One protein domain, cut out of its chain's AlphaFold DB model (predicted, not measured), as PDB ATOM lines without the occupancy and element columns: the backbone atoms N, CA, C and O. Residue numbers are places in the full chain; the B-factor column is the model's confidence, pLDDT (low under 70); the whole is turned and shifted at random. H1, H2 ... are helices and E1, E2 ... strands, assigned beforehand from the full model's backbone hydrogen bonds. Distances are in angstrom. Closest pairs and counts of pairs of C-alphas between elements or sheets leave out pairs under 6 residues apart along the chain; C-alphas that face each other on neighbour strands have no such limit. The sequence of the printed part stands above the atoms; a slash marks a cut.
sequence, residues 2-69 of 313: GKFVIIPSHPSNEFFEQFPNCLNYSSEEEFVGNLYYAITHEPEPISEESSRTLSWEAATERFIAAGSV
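Overview. This is residues 2 to 69 of the 313 residues of the protein "Hypothetical protein" of Corethron hystrix (UniProt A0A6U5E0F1). A small, flat body, with two short parallel strands between helix H1 over one face and the loop of residues 9 to 21 on the other side, has a helical arm at its far end. The link of residues 41 to 47 runs from H1 back past the strands to the small helix H2, and beyond it H3 makes the arm, where residues 55 to 60 and 63 to 69 stick out. The printed part has 68 residues, with two named strands and then three named helices, in the order E1, E2, H1, H2, H3; the class is mixed, helices and strands. The whole is loose, with a radius of gyration of the C-alphas of 14.4 A and spans of 44 by 25 by 12 A.

Along the chain. E1 is residues 5 to 8, beginning at C-alpha 5 at (124.815, 146.880, 187.296). E2 is residues 22 to 25. H1, residues 28 to 40, is 18.6 A long and begins at C-alpha 28 at (113.995, 138.285, 194.564). H2 is residues 48 to 53. H3, residues 56 to 67, is 16.2 A long and ends at C-alpha 67 at (143.292, 158.875, 206.201).

Arrangement. E1 and E2 are parallel neighbours, with 29 degrees between their directions. N 23 and O 5, at 2.8 A, and N 7 and O 23, at 3.0 A, are within hydrogen-bond range. The closest C-alphas of E2 and H1 are those of Tyr 25 and Phe 31, 5.5 A apart; for E1 and H1 they are those of Ile 6 and Asn 34, 7.1 A apart. H1 and H2 are apart. H2 and H3 are close but not clearly touching, with the C-alphas of Arg 52 and Ala 58 closest at 6.5 A; they run the same way at a steep tilt of 41 degrees. In H1, H2 and H3 every O i to N i+4 pair is within hydrogen-bond range.

Size, cuts and confidence. The two C-alphas farthest apart, those of Thr 40 and Val 69, are 46.8 A apart. The printed part has no cut. The link from E1 to E2 is long, with 13 residues. The mean pLDDT of the printed part is 94.8, and no printed residue is under 70.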
ATOM      1  N   GLY A   2     129.029 151.185 178.953       86.38
ATOM      2  CA  GLY A   2     127.566 151.342 179.059       86.38
ATOM      3  C   GLY A   2     126.857 150.003 179.268       86.38
ATOM      4  O   GLY A   2     126.676 149.248 178.320       86.38
ATOM      5  N   LYS A   3     126.541 149.697 180.528       94.19
ATOM      6  CA  LYS A   3     125.930 148.465 181.030       94.19
ATOM      7  C   LYS A   3     125.225 148.810 182.339       94.19
ATOM      8  O   LYS A   3     125.745 149.627 183.101       94.19
ATOM      9  N   PHE A   4     124.104 148.159 182.616       96.50
ATOM     10  CA  PHE A   4     123.508 148.183 183.948       96.50
ATOM     11  C   PHE A   4     124.306 147.311 184.918       96.50
ATOM     12  O   PHE A   4     124.915 146.313 184.522       96.50
ATOM     13  N   VAL A   5     124.276 147.680 186.195       96.25
ATOM     14  CA  VAL A   5     124.815 146.880 187.296       96.25
ATOM     15  C   VAL A   5     123.684 146.647 188.289       96.25
ATOM     16  O   VAL A   5     123.057 147.603 188.733       96.25
ATOM     17  N   ILE A   6     123.401 145.385 188.615       97.50
ATOM     18  CA  ILE A   6     122.333 145.004 189.545       97.50
ATOM     19  C   ILE A   6     122.994 144.505 190.832       97.50
ATOM     20  O   ILE A   6     123.814 143.588 190.775       97.50
ATOM     21  N   ILE A   7     122.689 145.128 191.973       97.56
ATOM     22  CA  ILE A   7     123.415 144.923 193.239       97.56
ATOM     23  C   ILE A   7     122.420 144.749 194.404       97.56
ATOM     24  O   ILE A   7     121.449 145.498 194.473       97.56
ATOM     25  N   PRO A   8     122.628 143.811 195.349       97.38
ATOM     26  CA  PRO A   8     121.795 143.740 196.548       97.38
ATOM     27  C   PRO A   8     121.984 144.986 197.425       97.38
ATOM     28  O   PRO A   8     123.116 145.444 197.626       97.38
ATOM     29  N   SER A   9     120.893 145.506 197.992       96.62
ATOM     30  CA  SER A   9     120.943 146.622 198.938       96.62
ATOM     31  C   SER A   9     121.651 146.178 200.220       96.62
ATOM     32  O   SER A   9     121.218 145.275 200.938       96.62
ATOM     33  N   HIS A  10     122.811 146.779 200.469       96.62
ATOM     34  CA  HIS A  10     123.698 146.466 201.582       96.62
ATOM     35  C   HIS A  10     124.566 147.705 201.860       96.62
ATOM     36  O   HIS A  10     124.988 148.350 200.901       96.62
ATOM     37  N   PRO A  11     124.904 148.047 203.118       94.62
ATOM     38  CA  PRO A  11     125.650 149.272 203.439       94.62
ATOM     39  C   PRO A  11     127.045 149.378 202.795       94.62
ATOM     40  O   PRO A  11     127.576 150.474 202.667       94.62
ATOM     41  N   SER A  12     127.652 148.276 202.335       92.56
ATOM     42  CA  SER A  12     128.885 148.345 201.521       92.56
ATOM     43  C   SER A  12     128.668 148.920 200.117       92.56
ATOM     44  O   SER A  12     129.630 149.305 199.459       92.56
ATOM     45  N   ASN A  13     127.419 148.926 199.648       94.75
ATOM     46  CA  ASN A  13     127.032 149.202 198.270       94.75
ATOM     47  C   ASN A  13     126.351 150.571 198.115       94.75
ATOM     48  O   ASN A  13     126.123 150.991 196.986       94.75
ATOM     49  N   GLU A  14     126.096 151.290 199.216       94.00
ATOM     50  CA  GLU A  14     125.487 152.635 199.258       94.00
ATOM     51  C   GLU A  14     126.209 153.634 198.326       94.00
ATOM     52  O   GLU A  14     125.583 154.452 197.659       94.00
ATOM     53  N   PHE A  15     127.533 153.499 198.171       93.81
ATOM     54  CA  PHE A  15     128.325 154.289 197.216       93.81
ATOM     55  C   PHE A  15     127.941 154.063 195.739       93.81
ATOM     56  O   PHE A  15     128.185 154.936 194.908       93.81
ATOM     57  N   PHE A  16     127.379 152.911 195.374       94.19
ATOM     58  CA  PHE A  16     126.973 152.621 193.996       94.19
ATOM     59  C   PHE A  16     125.535 153.064 193.696       94.19
ATOM     60  O   PHE A  16     125.235 153.378 192.548       94.19
ATOM     61  N   GLU A  17     124.680 153.190 194.715       92.88
ATOM     62  CA  GLU A  17     123.277 153.623 194.572       92.88
ATOM     63  C   GLU A  17     123.141 155.072 194.051       92.88
ATOM     64  O   GLU A  17     122.089 155.458 193.551       92.88
ATOM     65  N   GLN A  18     124.213 155.874 194.098       92.25
ATOM     66  CA  GLN A  18     124.247 157.237 193.543       92.25
ATOM     67  C   GLN A  18     124.346 157.307 192.002       92.25
ATOM     68  O   GLN A  18     124.290 158.405 191.448       92.25
ATOM     69  N   PHE A  19     124.547 156.184 191.297       94.44
ATOM     70  CA  PHE A  19     124.707 156.160 189.836       94.44
ATOM     71  C   PHE A  19     123.431 155.667 189.131       94.44
ATOM     72  O   PHE A  19     122.924 154.608 189.496       94.44
ATOM     73  N   PRO A  20     122.956 156.332 188.056       92.69
ATOM     74  CA  PRO A  20     121.670 156.008 187.417       92.69
ATOM     75  C   PRO A  20     121.619 154.608 186.782       92.69
ATOM     76  O   PRO A  20     120.557 154.000 186.697       92.69
ATOM     77  N   ASN A  21     122.771 154.058 186.382       95.12
ATOM     78  CA  ASN A  21     122.880 152.705 185.821       95.12
ATOM     79  C   ASN A  21     123.032 151.598 186.889       95.12
ATOM     80  O   ASN A  21     123.247 150.437 186.530       95.12
ATOM     81  N   CYS A  22     122.973 151.934 188.182       96.12
ATOM     82  CA  CYS A  22     123.020 150.972 189.279       96.12
ATOM     83  C   CYS A  22     121.608 150.706 189.809       96.12
ATOM     84  O   CYS A  22     120.966 151.592 190.363       96.12
ATOM     85  N   LEU A  23     121.137 149.468 189.667       96.75
ATOM     86  CA  LEU A  23     119.820 149.030 190.120       96.75
ATOM     87  C   LEU A  23     119.986 148.225 191.412       96.75
ATOM     88  O   LEU A  23     120.530 147.116 191.391       96.75
ATOM     89  N   ASN A  24     119.542 148.775 192.540       97.44
ATOM     90  CA  ASN A  24     119.553 148.057 193.810       97.44
ATOM     91  C   ASN A  24     118.304 147.172 193.973       97.44
ATOM     92  O   ASN A  24     117.234 147.478 193.448       97.44
ATOM     93  N   TYR A  25     118.442 146.050 194.680       97.81
ATOM     94  CA  TYR A  25     117.321 145.167 195.021       97.81
ATOM     95  C   TYR A  25     117.417 144.669 196.466       97.81
ATOM     96  O   TYR A  25     118.506 144.413 196.978       97.81
ATOM     97  N   SER A  26     116.269 144.510 197.115       97.44
ATOM     98  CA  SER A  26     116.117 143.936 198.457       97.44
ATOM     99  C   SER A  26     115.390 142.588 198.432       97.44
ATOM    100  O   SER A  26     115.602 141.777 199.333       97.44
ATOM    101  N   SER A  27     114.560 142.329 197.413       97.81
ATOM    102  CA  SER A  27     113.839 141.059 197.226       97.81
ATOM    103  C   SER A  27     114.180 140.350 195.905       97.81
ATOM    104  O   SER A  27     114.775 140.932 194.993       97.81
ATOM    105  N   GLU A  28     113.804 139.073 195.792       97.50
ATOM    106  CA  GLU A  28     113.995 138.285 194.564       97.50
ATOM    107  C   GLU A  28     113.100 138.790 193.417       97.50
ATOM    108  O   GLU A  28     113.507 138.785 192.255       97.50
ATOM    109  N   GLU A  29     111.903 139.292 193.728       97.81
ATOM    110  CA  GLU A  29     110.984 139.885 192.753       97.81
ATOM    111  C   GLU A  29     111.532 141.203 192.185       97.81
ATOM    112  O   GLU A  29     111.473 141.424 190.974       97.81
ATOM    113  N   GLU A  30     112.119 142.052 193.037       97.69
ATOM    114  CA  GLU A  30     112.814 143.276 192.616       97.69
ATOM    115  C   GLU A  30     114.021 142.958 191.729       97.69
ATOM    116  O   GLU A  30     114.222 143.613 190.707       97.69
ATOM    117  N   PHE A  31     114.791 141.911 192.053       98.19
ATOM    118  CA  PHE A  31     115.890 141.446 191.205       98.19
ATOM    119  C   PHE A  31     115.406 141.049 189.802       98.19
ATOM    120  O   PHE A  31     115.988 141.484 188.808       98.19
ATOM    121  N   VAL A  32     114.322 140.269 189.698       98.31
ATOM    122  CA  VAL A  32     113.746 139.869 188.401       98.31
ATOM    123  C   VAL A  32     113.204 141.080 187.630       98.31
ATOM    124  O   VAL A  32     113.413 141.171 186.419       98.31
ATOM    125  N   GLY A  33     112.567 142.037 188.314       98.19
ATOM    126  CA  GLY A  33     112.107 143.293 187.712       98.19
ATOM    127  C   GLY A  33     113.256 144.139 187.153       98.19
ATOM    128  O   GLY A  33     113.220 144.544 185.990       98.19
ATOM    129  N   ASN A  34     114.314 144.333 187.943       97.88
ATOM    130  CA  ASN A  34     115.518 145.067 187.546       97.88
ATOM    131  C   ASN A  34     116.277 144.369 186.409       97.88
ATOM    132  O   ASN A  34     116.788 145.034 185.509       97.88
ATOM    133  N   LEU A  35     116.316 143.033 186.402       98.06
ATOM    134  CA  LEU A  35     116.906 142.251 185.315       98.06
ATOM    135  C   LEU A  35     116.118 142.421 184.011       98.06
ATOM    136  O   LEU A  35     116.715 142.640 182.958       98.06
ATOM    137  N   TYR A  36     114.785 142.376 184.072       98.19
ATOM    138  CA  TYR A  36     113.939 142.631 182.906       98.19
ATOM    139  C   TYR A  36     114.109 144.064 182.379       98.19
ATOM    140  O   TYR A  36     114.237 144.264 181.170       98.19
ATOM    141  N   TYR A  37     114.185 145.054 183.274       97.81
ATOM    142  CA  TYR A  37     114.480 146.444 182.919       97.81
ATOM    143  C   TYR A  37     115.829 146.567 182.192       97.81
ATOM    144  O   TYR A  37     115.879 147.086 181.079       97.81
ATOM    145  N   ALA A  38     116.894 145.992 182.759       97.25
ATOM    146  CA  ALA A  38     118.249 146.035 182.209       97.25
ATOM    147  C   ALA A  38     118.422 145.323 180.851       97.25
ATOM    148  O   ALA A  38     119.369 145.622 180.128       97.25
ATOM    149  N   ILE A  39     117.538 144.378 180.509       97.19
ATOM    150  CA  ILE A  39     117.512 143.693 179.203       97.19
ATOM    151  C   ILE A  39     116.715 144.491 178.156       97.19
ATOM    152  O   ILE A  39     116.975 144.369 176.961       97.19
ATOM    153  N   THR A  40     115.726 145.281 178.586       97.81
ATOM    154  CA  THR A  40     114.782 145.983 177.694       97.81
ATOM    155  C   THR A  40     115.134 147.445 177.429       97.81
ATOM    156  O   THR A  40     114.639 148.011 176.457       97.81
ATOM    157  N   HIS A  41     115.972 148.051 178.269       97.00
ATOM    158  CA  HIS A  41     116.382 149.451 178.171       97.00
ATOM    159  C   HIS A  41     117.862 149.559 177.794       97.00
ATOM    160  O   HIS A  41     118.653 148.655 178.060       97.00
ATOM    161  N   GLU A  42     118.251 150.689 177.207       96.19
ATOM    162  CA  GLU A  42     119.662 151.028 177.016       96.19
ATOM    163  C   GLU A  42     120.186 151.818 178.231       96.19
ATOM    164  O   GLU A  42     119.469 152.674 178.757       96.19
ATOM    165  N   PRO A  43     121.414 151.543 178.706       95.56
ATOM    166  CA  PRO A  43     122.008 152.248 179.839       95.56
ATOM    167  C   PRO A  43     122.395 153.679 179.462       95.56
ATOM    168  O   PRO A  43     122.938 153.929 178.383       95.56
ATOM    169  N   GLU A  44     122.180 154.617 180.384       92.88
ATOM    170  CA  GLU A  44     122.472 156.032 180.168       92.88
ATOM    171  C   GLU A  44     123.986 156.240 179.933       92.88
ATOM    172  O   GLU A  44     124.809 155.623 180.628       92.88
ATOM    173  N   PRO A  45     124.408 157.080 178.965       92.00
ATOM    174  CA  PRO A  45     125.817 157.411 178.797       92.00
ATOM    175  C   PRO A  45     126.377 158.025 180.084       92.00
ATOM    176  O   PRO A  45     125.791 158.928 180.674       92.00
ATOM    177  N   ILE A  46     127.537 157.533 180.527       89.94
ATOM    178  CA  ILE A  46     128.148 157.991 181.777       89.94
ATOM    179  C   ILE A  46     128.500 159.483 181.691       89.94
ATOM    180  O   ILE A  46     129.227 159.905 180.789       89.94
ATOM    181  N   SER A  47     128.002 160.276 182.641       92.75
ATOM    182  CA  SER A  47     128.369 161.688 182.755       92.75
ATOM    183  C   SER A  47     129.852 161.836 183.116       92.75
ATOM    184  O   SER A  47     130.450 160.959 183.745       92.75
ATOM    185  N   GLU A  48     130.459 162.963 182.748       93.31
ATOM    186  CA  GLU A  48     131.867 163.236 183.069       93.31
ATOM    187  C   GLU A  48     132.109 163.263 184.593       93.31
ATOM    188  O   GLU A  48     133.113 162.741 185.077       93.31
ATOM    189  N   GLU A  49     131.136 163.761 185.366       93.19
ATOM    190  CA  GLU A  49     131.155 163.768 186.833       93.19
ATOM    191  C   GLU A  49     131.116 162.351 187.430       93.19
ATOM    192  O   GLU A  49     131.910 162.025 188.319       93.19
ATOM    193  N   SER A  50     130.242 161.472 186.924       92.62
ATOM    194  CA  SER A  50     130.186 160.072 187.358       92.62
ATOM    195  C   SER A  50     131.440 159.300 186.944       92.62
ATOM    196  O   SER A  50     131.969 158.521 187.739       92.62
ATOM    197  N   SER A  51     131.957 159.556 185.739       92.94
ATOM    198  CA  SER A  51     133.209 158.977 185.234       92.94
ATOM    199  C   SER A  51     134.396 159.359 186.122       92.94
ATOM    200  O   SER A  51     135.144 158.485 186.562       92.94
ATOM    201  N   ARG A  52     134.512 160.644 186.493       94.12
ATOM    202  CA  ARG A  52     135.514 161.108 187.460       94.12
ATOM    203  C   ARG A  52     135.312 160.469 188.833       94.12
ATOM    204  O   ARG A  52     136.277 160.033 189.439       94.12
ATOM    205  N   THR A  53     134.081 160.368 189.330       93.94
ATOM    206  CA  THR A  53     133.806 159.803 190.668       93.94
ATOM    207  C   THR A  53     134.216 158.326 190.780       93.94
ATOM    208  O   THR A  53     134.693 157.892 191.836       93.94
ATOM    209  N   LEU A  54     134.083 157.567 189.689       92.25
ATOM    210  CA  LEU A  54     134.519 156.170 189.569       92.25
ATOM    211  C   LEU A  54     136.008 156.004 189.214       92.25
ATOM    212  O   LEU A  54     136.485 154.871 189.146       92.25
ATOM    213  N   SER A  55     136.751 157.093 188.998       95.38
ATOM    214  CA  SER A  55     138.162 157.038 188.614       95.38
ATOM    215  C   SER A  55     139.085 156.666 189.785       95.38
ATOM    216  O   SER A  55     138.743 156.819 190.965       95.38
ATOM    217  N   TRP A  56     140.291 156.190 189.458       96.06
ATOM    218  CA  TRP A  56     141.328 155.869 190.447       96.06
ATOM    219  C   TRP A  56     141.820 157.111 191.196       96.06
ATOM    220  O   TRP A  56     142.138 157.038 192.383       96.06
ATOM    221  N   GLU A  57     141.834 158.262 190.530       95.50
ATOM    222  CA  GLU A  57     142.184 159.560 191.099       95.50
ATOM    223  C   GLU A  57     141.184 159.944 192.198       95.50
ATOM    224  O   GLU A  57     141.590 160.178 193.335       95.50
ATOM    225  N   ALA A  58     139.877 159.896 191.916       95.31
ATOM    226  CA  ALA A  58     138.848 160.186 192.918       95.31
ATOM    227  C   ALA A  58     138.794 159.131 194.040       95.31
ATOM    228  O   ALA A  58     138.510 159.462 195.191       95.31
ATOM    229  N   ALA A  59     139.093 157.861 193.744       94.62
ATOM    230  CA  ALA A  59     139.266 156.841 194.779       94.62
ATOM    231  C   ALA A  59     140.451 157.165 195.707       94.62
ATOM    232  O   ALA A  59     140.339 157.024 196.925       94.62
ATOM    233  N   THR A  60     141.553 157.669 195.149       96.06
ATOM    234  CA  THR A  60     142.731 158.108 195.911       96.06
ATOM    235  C   THR A  60     142.417 159.345 196.755       96.06
ATOM    236  O   THR A  60     142.760 159.366 197.934       96.06
ATOM    237  N   GLU A  61     141.694 160.332 196.216       95.50
ATOM    238  CA  GLU A  61     141.198 161.493 196.976       95.50
ATOM    239  C   GLU A  61     140.328 161.056 198.174       95.50
ATOM    240  O   GLU A  61     140.529 161.544 199.289       95.50
ATOM    241  N   ARG A  62     139.424 160.076 197.990       93.25
ATOM    242  CA  ARG A  62     138.621 159.494 199.084       93.25
ATOM    243  C   ARG A  62     139.481 158.805 200.148       93.25
ATOM    244  O   ARG A  62     139.230 159.000 201.335       93.25
ATOM    245  N   PHE A  63     140.502 158.038 199.755       93.62
ATOM    246  CA  PHE A  63     141.427 157.415 200.710       93.62
ATOM    247  C   PHE A  63     142.273 158.443 201.469       93.62
ATOM    248  O   PHE A  63     142.461 158.293 202.674       93.62
ATOM    249  N   ILE A  64     142.738 159.504 200.804       94.00
ATOM    250  CA  ILE A  64     143.466 160.604 201.451       94.00
ATOM    251  C   ILE A  64     142.562 161.307 202.470       94.00
ATOM    252  O   ILE A  64     142.993 161.523 203.598       94.00
ATOM    253  N   ALA A  65     141.306 161.599 202.118       91.19
ATOM    254  CA  ALA A  65     140.344 162.223 203.027       91.19
ATOM    255  C   ALA A  65     139.993 161.330 204.234       91.19
ATOM    256  O   ALA A  65     139.904 161.817 205.356       91.19
ATOM    257  N   ALA A  66     139.836 160.018 204.027       89.38
ATOM    258  CA  ALA A  66     139.588 159.065 205.111       89.38
ATOM    259  C   ALA A  66     140.819 158.842 206.013       89.38
ATOM    260  O   ALA A  66     140.670 158.572 207.202       89.38
ATOM    261  N   GLY A  67     142.032 158.954 205.458       88.12
ATOM    262  CA  GLY A  67     143.292 158.875 206.201       88.12
ATOM    263  C   GLY A  67     143.732 160.192 206.851       88.12
ATOM    264  O   GLY A  67     144.598 160.176 207.726       88.12
ATOM    265  N   SER A  68     143.166 161.336 206.450       87.81
ATOM    266  CA  SER A  68     143.509 162.638 207.020       87.81
ATOM    267  C   SER A  68     142.825 162.848 208.370       87.81
ATOM    268  O   SER A  68     141.661 163.238 208.439       87.81
ATOM    269  N   VAL A  69     143.572 162.624 209.449       85.50
ATOM    270  CA  VAL A  69     143.166 162.982 210.816       85.50
ATOM    271  C   VAL A  69     143.331 164.492 211.005       85.50
ATOM    272  O   VAL A  69     144.362 165.055 210.628       85.50
TER     273      VAL A  69